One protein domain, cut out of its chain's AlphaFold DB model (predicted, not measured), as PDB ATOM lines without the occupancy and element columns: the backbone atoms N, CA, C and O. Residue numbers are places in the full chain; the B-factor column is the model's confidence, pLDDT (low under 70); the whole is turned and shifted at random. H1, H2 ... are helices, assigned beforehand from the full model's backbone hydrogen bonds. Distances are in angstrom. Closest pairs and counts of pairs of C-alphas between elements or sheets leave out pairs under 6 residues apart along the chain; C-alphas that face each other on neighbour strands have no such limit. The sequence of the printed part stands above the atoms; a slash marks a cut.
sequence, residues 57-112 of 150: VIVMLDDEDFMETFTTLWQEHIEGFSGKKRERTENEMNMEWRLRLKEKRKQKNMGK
ATOM      1  N   VAL A  57     216.324 161.714 191.663       80.00
ATOM      2  CA  VAL A  57     216.826 161.366 190.328       80.00
ATOM      3  C   VAL A  57     216.657 159.863 190.107       80.00
ATOM      4  O   VAL A  57     216.852 159.071 191.027       80.00
ATOM      5  N   ILE A  58     216.263 159.477 188.894       83.56
ATOM      6  CA  ILE A  58     216.181 158.081 188.448       83.56
ATOM      7  C   ILE A  58     217.070 157.975 187.212       83.56
ATOM      8  O   ILE A  58     216.869 158.736 186.268       83.56
ATOM      9  N   VAL A  59     218.030 157.053 187.235       85.88
ATOM     10  CA  VAL A  59     218.936 156.773 186.114       85.88
ATOM     11  C   VAL A  59     218.581 155.397 185.556       85.88
ATOM     12  O   VAL A  59     218.377 154.460 186.333       85.88
ATOM     13  N   MET A  60     218.449 155.283 184.236       87.25
ATOM     14  CA  MET A  60     218.140 154.019 183.567       87.25
ATOM     15  C   MET A  60     219.445 153.290 183.243       87.25
ATOM     16  O   MET A  60     220.397 153.904 182.778       87.25
ATOM     17  N   LEU A  61     219.493 151.980 183.493       87.88
ATOM     18  CA  LEU A  61     220.693 151.168 183.237       87.88
ATOM     19  C   LEU A  61     220.952 150.936 181.742       87.88
ATOM     20  O   LEU A  61     222.077 150.634 181.363       87.88
ATOM     21  N   ASP A  62     219.910 151.068 180.921       91.38
ATOM     22  CA  ASP A  62     219.963 150.801 179.481       91.38
ATOM     23  C   ASP A  62     220.458 152.013 178.667       91.38
ATOM     24  O   ASP A  62     220.572 151.923 177.446       91.38
ATOM     25  N   ASP A  63     220.720 153.151 179.322       88.75
ATOM     26  CA  ASP A  63     221.212 154.358 178.657       88.75
ATOM     27  C   ASP A  63     222.707 154.205 178.322       88.75
ATOM     28  O   ASP A  63     223.507 153.805 179.169       88.75
ATOM     29  N   GLU A  64     223.104 154.573 177.100       89.50
ATOM     30  CA  GLU A  64     224.507 154.508 176.645       89.50
ATOM     31  C   GLU A  64     225.437 155.367 177.525       89.50
ATOM     32  O   GLU A  64     226.565 154.972 177.820       89.50
ATOM     33  N   ASP A  65     224.910 156.476 178.054       88.94
ATOM     34  CA  ASP A  65     225.617 157.406 178.942       88.94
ATOM     35  C   ASP A  65     225.434 157.072 180.438       88.94
ATOM     36  O   ASP A  65     225.705 157.903 181.315       88.94
ATOM     37  N   PHE A  66     224.952 155.866 180.778       91.00
ATOM     38  CA  PHE A  66     224.667 155.467 182.162       91.00
ATOM     39  C   PHE A  66     225.875 155.675 183.083       91.00
ATOM     40  O   PHE A  66     225.755 156.275 184.151       91.00
ATOM     41  N   MET A  67     227.054 155.204 182.670       91.62
ATOM     42  CA  MET A  67     228.250 155.269 183.512       91.62
ATOM     43  C   MET A  67     228.696 156.710 183.770       91.62
ATOM     44  O   MET A  67     229.094 157.037 184.889       91.62
ATOM     45  N   GLU A  68     228.600 157.584 182.772       88.44
ATOM     46  CA  GLU A  68     228.987 158.991 182.898       88.44
ATOM     47  C   GLU A  68     228.003 159.767 183.783       88.44
ATOM     48  O   GLU A  68     228.403 160.460 184.728       88.44
ATOM     49  N   THR A  69     226.703 159.593 183.533       85.12
ATOM     50  CA  THR A  69     225.634 160.219 184.322       85.12
ATOM     51  C   THR A  69     225.640 159.734 185.770       85.12
ATOM     52  O   THR A  69     225.580 160.554 186.690       85.12
ATOM     53  N   PHE A  70     225.799 158.429 186.003       86.94
ATOM     54  CA  PHE A  70     225.938 157.859 187.341       86.94
ATOM     55  C   PHE A  70     227.166 158.412 188.066       86.94
ATOM     56  O   PHE A  70     227.048 158.858 189.205       86.94
ATOM     57  N   THR A  71     228.330 158.439 187.410       84.12
ATOM     58  CA  THR A  71     229.578 158.920 188.023       84.12
ATOM     59  C   THR A  71     229.473 160.390 188.412       84.12
ATOM     60  O   THR A  71     229.885 160.766 189.509       84.12
ATOM     61  N   THR A  72     228.855 161.213 187.565       82.75
ATOM     62  CA  THR A  72     228.650 162.641 187.837       82.75
ATOM     63  C   THR A  72     227.714 162.854 189.025       82.75
ATOM     64  O   THR A  72     228.045 163.602 189.945       82.75
ATOM     65  N   LEU A  73     226.575 162.155 189.055       82.56
ATOM     66  CA  LEU A  73     225.617 162.228 190.164       82.56
ATOM     67  C   LEU A  73     226.218 161.708 191.475       82.56
ATOM     68  O   LEU A  73     225.988 162.282 192.539       82.56
ATOM     69  N   TRP A  74     227.009 160.639 191.406       80.88
ATOM     70  CA  TRP A  74     227.707 160.058 192.548       80.88
ATOM     71  C   TRP A  74     228.758 161.018 193.117       80.88
ATOM     72  O   TRP A  74     228.801 161.245 194.327       80.88
ATOM     73  N   GLN A  75     229.563 161.642 192.254       75.06
ATOM     74  CA  GLN A  75     230.553 162.645 192.650       75.06
ATOM     75  C   GLN A  75     229.896 163.900 193.240       75.06
ATOM     76  O   GLN A  75     230.351 164.381 194.278       75.06
ATOM     77  N   GLU A  76     228.794 164.383 192.653       69.12
ATOM     78  CA  GLU A  76     228.004 165.490 193.207       69.12
ATOM     79  C   GLU A  76     227.506 165.162 194.626       69.12
ATOM     80  O   GLU A  76     227.603 165.987 195.541       69.12
ATOM     81  N   HIS A  77     227.023 163.934 194.840       64.31
ATOM     82  CA  HIS A  77     226.539 163.500 196.149       64.31
ATOM     83  C   HIS A  77     227.662 163.374 197.189       64.31
ATOM     84  O   HIS A  77     227.468 163.736 198.353       64.31
ATOM     85  N   ILE A  78     228.849 162.909 196.788       58.03
ATOM     86  CA  ILE A  78     230.008 162.775 197.682       58.03
ATOM     87  C   ILE A  78     230.617 164.140 198.028       58.03
ATOM     88  O   ILE A  78     230.993 164.366 199.185       58.03
ATOM     89  N   GLU A  79     230.681 165.089 197.091       51.09
ATOM     90  CA  GLU A  79     231.137 166.453 197.394       51.09
ATOM     91  C   GLU A  79     230.216 167.141 198.410       51.09
ATOM     92  O   GLU A  79     230.700 167.792 199.340       51.09
ATOM     93  N   GLY A  80     228.902 166.911 198.318       49.94
ATOM     94  CA  GLY A  80     227.930 167.382 199.306       49.94
ATOM     95  C   GLY A  80     228.123 166.796 200.712       49.94
ATOM     96  O   GLY A  80     227.827 167.476 201.698       49.94
ATOM     97  N   PHE A  81     228.655 165.576 200.825       52.41
ATOM     98  CA  PHE A  81     228.861 164.879 202.102       52.41
ATOM     99  C   PHE A  81     230.225 165.181 202.746       52.41
ATOM    100  O   PHE A  81     230.351 165.191 203.969       52.41
ATOM    101  N   SER A  82     231.245 165.490 201.939       53.56
ATOM    102  CA  SER A  82     232.609 165.773 202.421       53.56
ATOM    103  C   SER A  82     232.815 167.200 202.958       53.56
ATOM    104  O   SER A  82     233.902 167.538 203.432       53.56
ATOM    105  N   GLY A  83     231.799 168.067 202.887       54.66
ATOM    106  CA  GLY A  83     231.866 169.451 203.371       54.66
ATOM    107  C   GLY A  83     232.763 170.381 202.541       54.66
ATOM    108  O   GLY A  83     232.848 171.577 202.842       54.66
ATOM    109  N   LYS A  84     233.407 169.876 201.483       58.78
ATOM    110  CA  LYS A  84     234.161 170.691 200.532       58.78
ATOM    111  C   LYS A  84     233.178 171.309 199.548       58.78
ATOM    112  O   LYS A  84     232.529 170.631 198.764       58.78
ATOM    113  N   LYS A  85     233.022 172.630 199.631       61.44
ATOM    114  CA  LYS A  85     232.189 173.371 198.686       61.44
ATOM    115  C   LYS A  85     232.897 173.378 197.339       61.44
ATOM    116  O   LYS A  85     233.931 174.031 197.227       61.44
ATOM    117  N   ARG A  86     232.316 172.714 196.340       69.81
ATOM    118  CA  ARG A  86     232.731 172.898 194.951       69.81
ATOM    119  C   ARG A  86     232.609 174.367 194.570       69.81
ATOM    120  O   ARG A  86     231.635 175.042 194.935       69.81
ATOM    121  N   GLU A  87     233.603 174.853 193.841       71.19
ATOM    122  CA  GLU A  87     233.514 176.154 193.201       71.19
ATOM    123  C   GLU A  87     232.444 176.083 192.107       71.19
ATOM    124  O   GLU A  87     232.354 175.123 191.338       71.19
ATOM    125  N   ARG A  88     231.524 177.044 192.125       75.94
ATOM    126  CA  ARG A  88     230.359 177.018 191.239       75.94
ATOM    127  C   ARG A  88     230.747 177.568 189.883       75.94
ATOM    128  O   ARG A  88     231.435 178.580 189.813       75.94
ATOM    129  N   THR A  89     230.244 176.935 188.831       79.44
ATOM    130  CA  THR A  89     230.454 177.405 187.460       79.44
ATOM    131  C   THR A  89     229.779 178.762 187.234       79.44
ATOM    132  O   THR A  89     228.797 179.108 187.901       79.44
ATOM    133  N   GLU A  90     230.283 179.544 186.279       74.00
ATOM    134  CA  GLU A  90     229.753 180.877 185.961       74.00
ATOM    135  C   GLU A  90     228.274 180.824 185.536       74.00
ATOM    136  O   GLU A  90     227.452 181.613 186.012       74.00
ATOM    137  N   ASN A  91     227.903 179.794 184.769       75.06
ATOM    138  CA  ASN A  91     226.519 179.511 184.381       75.06
ATOM    139  C   ASN A  91     225.604 179.319 185.599       75.06
ATOM    140  O   ASN A  91     224.506 179.871 185.660       75.06
ATOM    141  N   GLU A  92     226.063 178.594 186.622       72.69
ATOM    142  CA  GLU A  92     225.306 178.420 187.860       72.69
ATOM    143  C   GLU A  92     225.224 179.704 188.693       72.69
ATOM    144  O   GLU A  92     224.291 179.854 189.488       72.69
ATOM    145  N   MET A  93     226.201 180.607 188.602       70.12
ATOM    146  CA  MET A  93     226.179 181.882 189.326       70.12
ATOM    147  C   MET A  93     225.226 182.895 188.682       70.12
ATOM    148  O   MET A  93     224.577 183.644 189.419       70.12
ATOM    149  N   ASN A  94     225.088 182.855 187.356       83.69
ATOM    150  CA  ASN A  94     224.284 183.791 186.566       83.69
ATOM    151  C   ASN A  94     222.799 183.424 186.451       83.69
ATOM    152  O   ASN A  94     222.025 184.157 185.840       83.69
ATOM    153  N   MET A  95     222.358 182.342 187.094       84.31
ATOM    154  CA  MET A  95     220.938 181.992 187.140       84.31
ATOM    155  C   MET A  95     220.101 183.107 187.789       84.31
ATOM    156  O   MET A  95     220.341 183.491 188.939       84.31
ATOM    157  N   GLU A  96     219.056 183.572 187.093       75.62
ATOM    158  CA  GLU A  96     218.218 184.710 187.516       75.62
ATOM    159  C   GLU A  96     217.685 184.584 188.948       75.62
ATOM    160  O   GLU A  96     217.680 185.546 189.719       75.62
ATOM    161  N   TRP A  97     217.271 183.384 189.357       79.06
ATOM    162  CA  TRP A  97     216.759 183.147 190.707       79.06
ATOM    163  C   TRP A  97     217.821 183.397 191.790       79.06
ATOM    164  O   TRP A  97     217.491 183.846 192.891       79.06
ATOM    165  N   ARG A  98     219.107 183.173 191.494       77.00
ATOM    166  CA  ARG A  98     220.213 183.470 192.416       77.00
ATOM    167  C   ARG A  98     220.529 184.952 192.464       77.00
ATOM    168  O   ARG A  98     220.799 185.451 193.559       77.00
ATOM    169  N   LEU A  99     220.440 185.654 191.337       80.00
ATOM    170  CA  LEU A  99     220.530 187.114 191.305       80.00
ATOM    171  C   LEU A  99     219.426 187.729 192.175       80.00
ATOM    172  O   LEU A  99     219.734 188.489 193.095       80.00
ATOM    173  N   ARG A 100     218.179 187.265 192.019       81.62
ATOM    174  CA  ARG A 100     217.039 187.672 192.861       81.62
ATOM    175  C   ARG A 100     217.246 187.338 194.340       81.62
ATOM    176  O   ARG A 100     216.921 188.139 195.212       81.62
ATOM    177  N   LEU A 101     217.831 186.184 194.675       82.06
ATOM    178  CA  LEU A 101     218.176 185.854 196.066       82.06
ATOM    179  C   LEU A 101     219.295 186.739 196.627       82.06
ATOM    180  O   LEU A 101     219.246 187.112 197.803       82.06
ATOM    181  N   LYS A 102     220.310 187.064 195.821       83.19
ATOM    182  CA  LYS A 102     221.417 187.952 196.199       83.19
ATOM    183  C   LYS A 102     220.892 189.359 196.465       83.19
ATOM    184  O   LYS A 102     221.234 189.946 197.489       83.19
ATOM    185  N   GLU A 103     220.005 189.851 195.613       85.62
ATOM    186  CA  GLU A 103     219.303 191.119 195.783       85.62
ATOM    187  C   GLU A 103     218.400 191.115 197.020       85.62
ATOM    188  O   GLU A 103     218.541 191.981 197.881       85.62
ATOM    189  N   LYS A 104     217.586 190.072 197.222       83.00
ATOM    190  CA  LYS A 104     216.763 189.905 198.433       83.00
ATOM    191  C   LYS A 104     217.604 189.876 199.712       83.00
ATOM    192  O   LYS A 104     217.179 190.393 200.744       83.00
ATOM    193  N   ARG A 105     218.806 189.284 199.683       81.06
ATOM    194  CA  ARG A 105     219.764 189.322 200.807       81.06
ATOM    195  C   ARG A 105     220.324 190.724 201.032       81.06
ATOM    196  O   ARG A 105     220.428 191.131 202.186       81.06
ATOM    197  N   LYS A 106     220.662 191.459 199.968       79.38
ATOM    198  CA  LYS A 106     221.101 192.860 200.056       79.38
ATOM    199  C   LYS A 106     219.996 193.743 200.638       79.38
ATOM    200  O   LYS A 106     220.246 194.406 201.635       79.38
ATOM    201  N   GLN A 107     218.768 193.648 200.130       71.38
ATOM    202  CA  GLN A 107     217.603 194.373 200.650       71.38
ATOM    203  C   GLN A 107     217.325 194.036 202.125       71.38
ATOM    204  O   GLN A 107     217.146 194.934 202.943       71.38
ATOM    205  N   LYS A 108     217.389 192.753 202.515       66.62
ATOM    206  CA  LYS A 108     217.256 192.340 203.926       66.62
ATOM    207  C   LYS A 108     218.376 192.860 204.832       66.62
ATOM    208  O   LYS A 108     218.131 193.071 206.016       66.62
ATOM    209  N   ASN A 109     219.591 193.021 204.311       61.41
ATOM    210  CA  ASN A 109     220.717 193.553 205.076       61.41
ATOM    211  C   ASN A 109     220.698 195.087 205.145       61.41
ATOM    212  O   ASN A 109     221.094 195.629 206.170       61.41
ATOM    213  N   MET A 110     220.193 195.773 204.116       58.59
ATOM    214  CA  MET A 110     220.009 197.229 204.118       58.59
ATOM    215  C   MET A 110     218.820 197.663 204.989       58.59
ATOM    216  O   MET A 110     218.899 198.691 205.647       58.59
ATOM    217  N   GLY A 111     217.767 196.844 205.098       52.56
ATOM    218  CA  GLY A 111     216.631 197.091 205.999       52.56
ATOM    219  C   GLY A 111     216.861 196.725 207.476       52.56
ATOM    220  O   GLY A 111     215.970 196.919 208.295       52.56
ATOM    221  N   LYS A 112     218.030 196.179 207.848       49.12
ATOM    222  CA  LYS A 112     218.378 195.799 209.237       49.12
ATOM    223  C   LYS A 112     219.542 196.621 209.801       49.12
ATOM    224  O   LYS A 112     220.405 196.098 210.504       49.12
TER     225      LYS A 112
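What this domain is: This is residues 57 to 112 of the 150 residues of the protein "Hypothetical protein" of Aplanochytrium stocchinoi (UniProt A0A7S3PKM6). Two separate helices, H1 and H3, make the two long strokes of a stretched zigzag; between them the chain returns through residues 82 to 89 and one-turn H2, and there is no shared core. Ahead of H1, residues 57 to 65 form a hook beside it. The printed part has 56 residues with three named helices, in the order H1, H2, H3, and no named strand: all helix. It is extended, a rod of 53 by 24 by 19 A, with a radius of gyration of the C-alphas of 16.9 A.

How they stand to each other: Start from H1, residues 66 to 81; it is apart from H2, residues 90 to 93, and from H3, residues 96 to 110. H2 and H3 are close but not clearly touching: their closest C-alphas, of Met 93 and Leu 99, are 7.9 A apart. In H1 and H3 every O i to N i+4 pair is within hydrogen-bond range; H2 is too short for one.

Where its parts are: Find C-alpha 66 at (224.667, 155.467, 182.162); H1 runs 22.4 A from there. H2 spans 5.0 A. H3 runs 20.9 A to C-alpha 110 at (220.009, 197.229, 204.118).

The domain as a whole: The C-alphas farthest apart, of Asp 62 and Lys 112, are 54.0 A apart. The printed part has no cut; the link H1 to H2 is short, H2 to H3 tight. Residues 77 to 85 and 87 to 112 stand free. Look for pLDDT under 70 at residues 76 to 86 and 108 to 112.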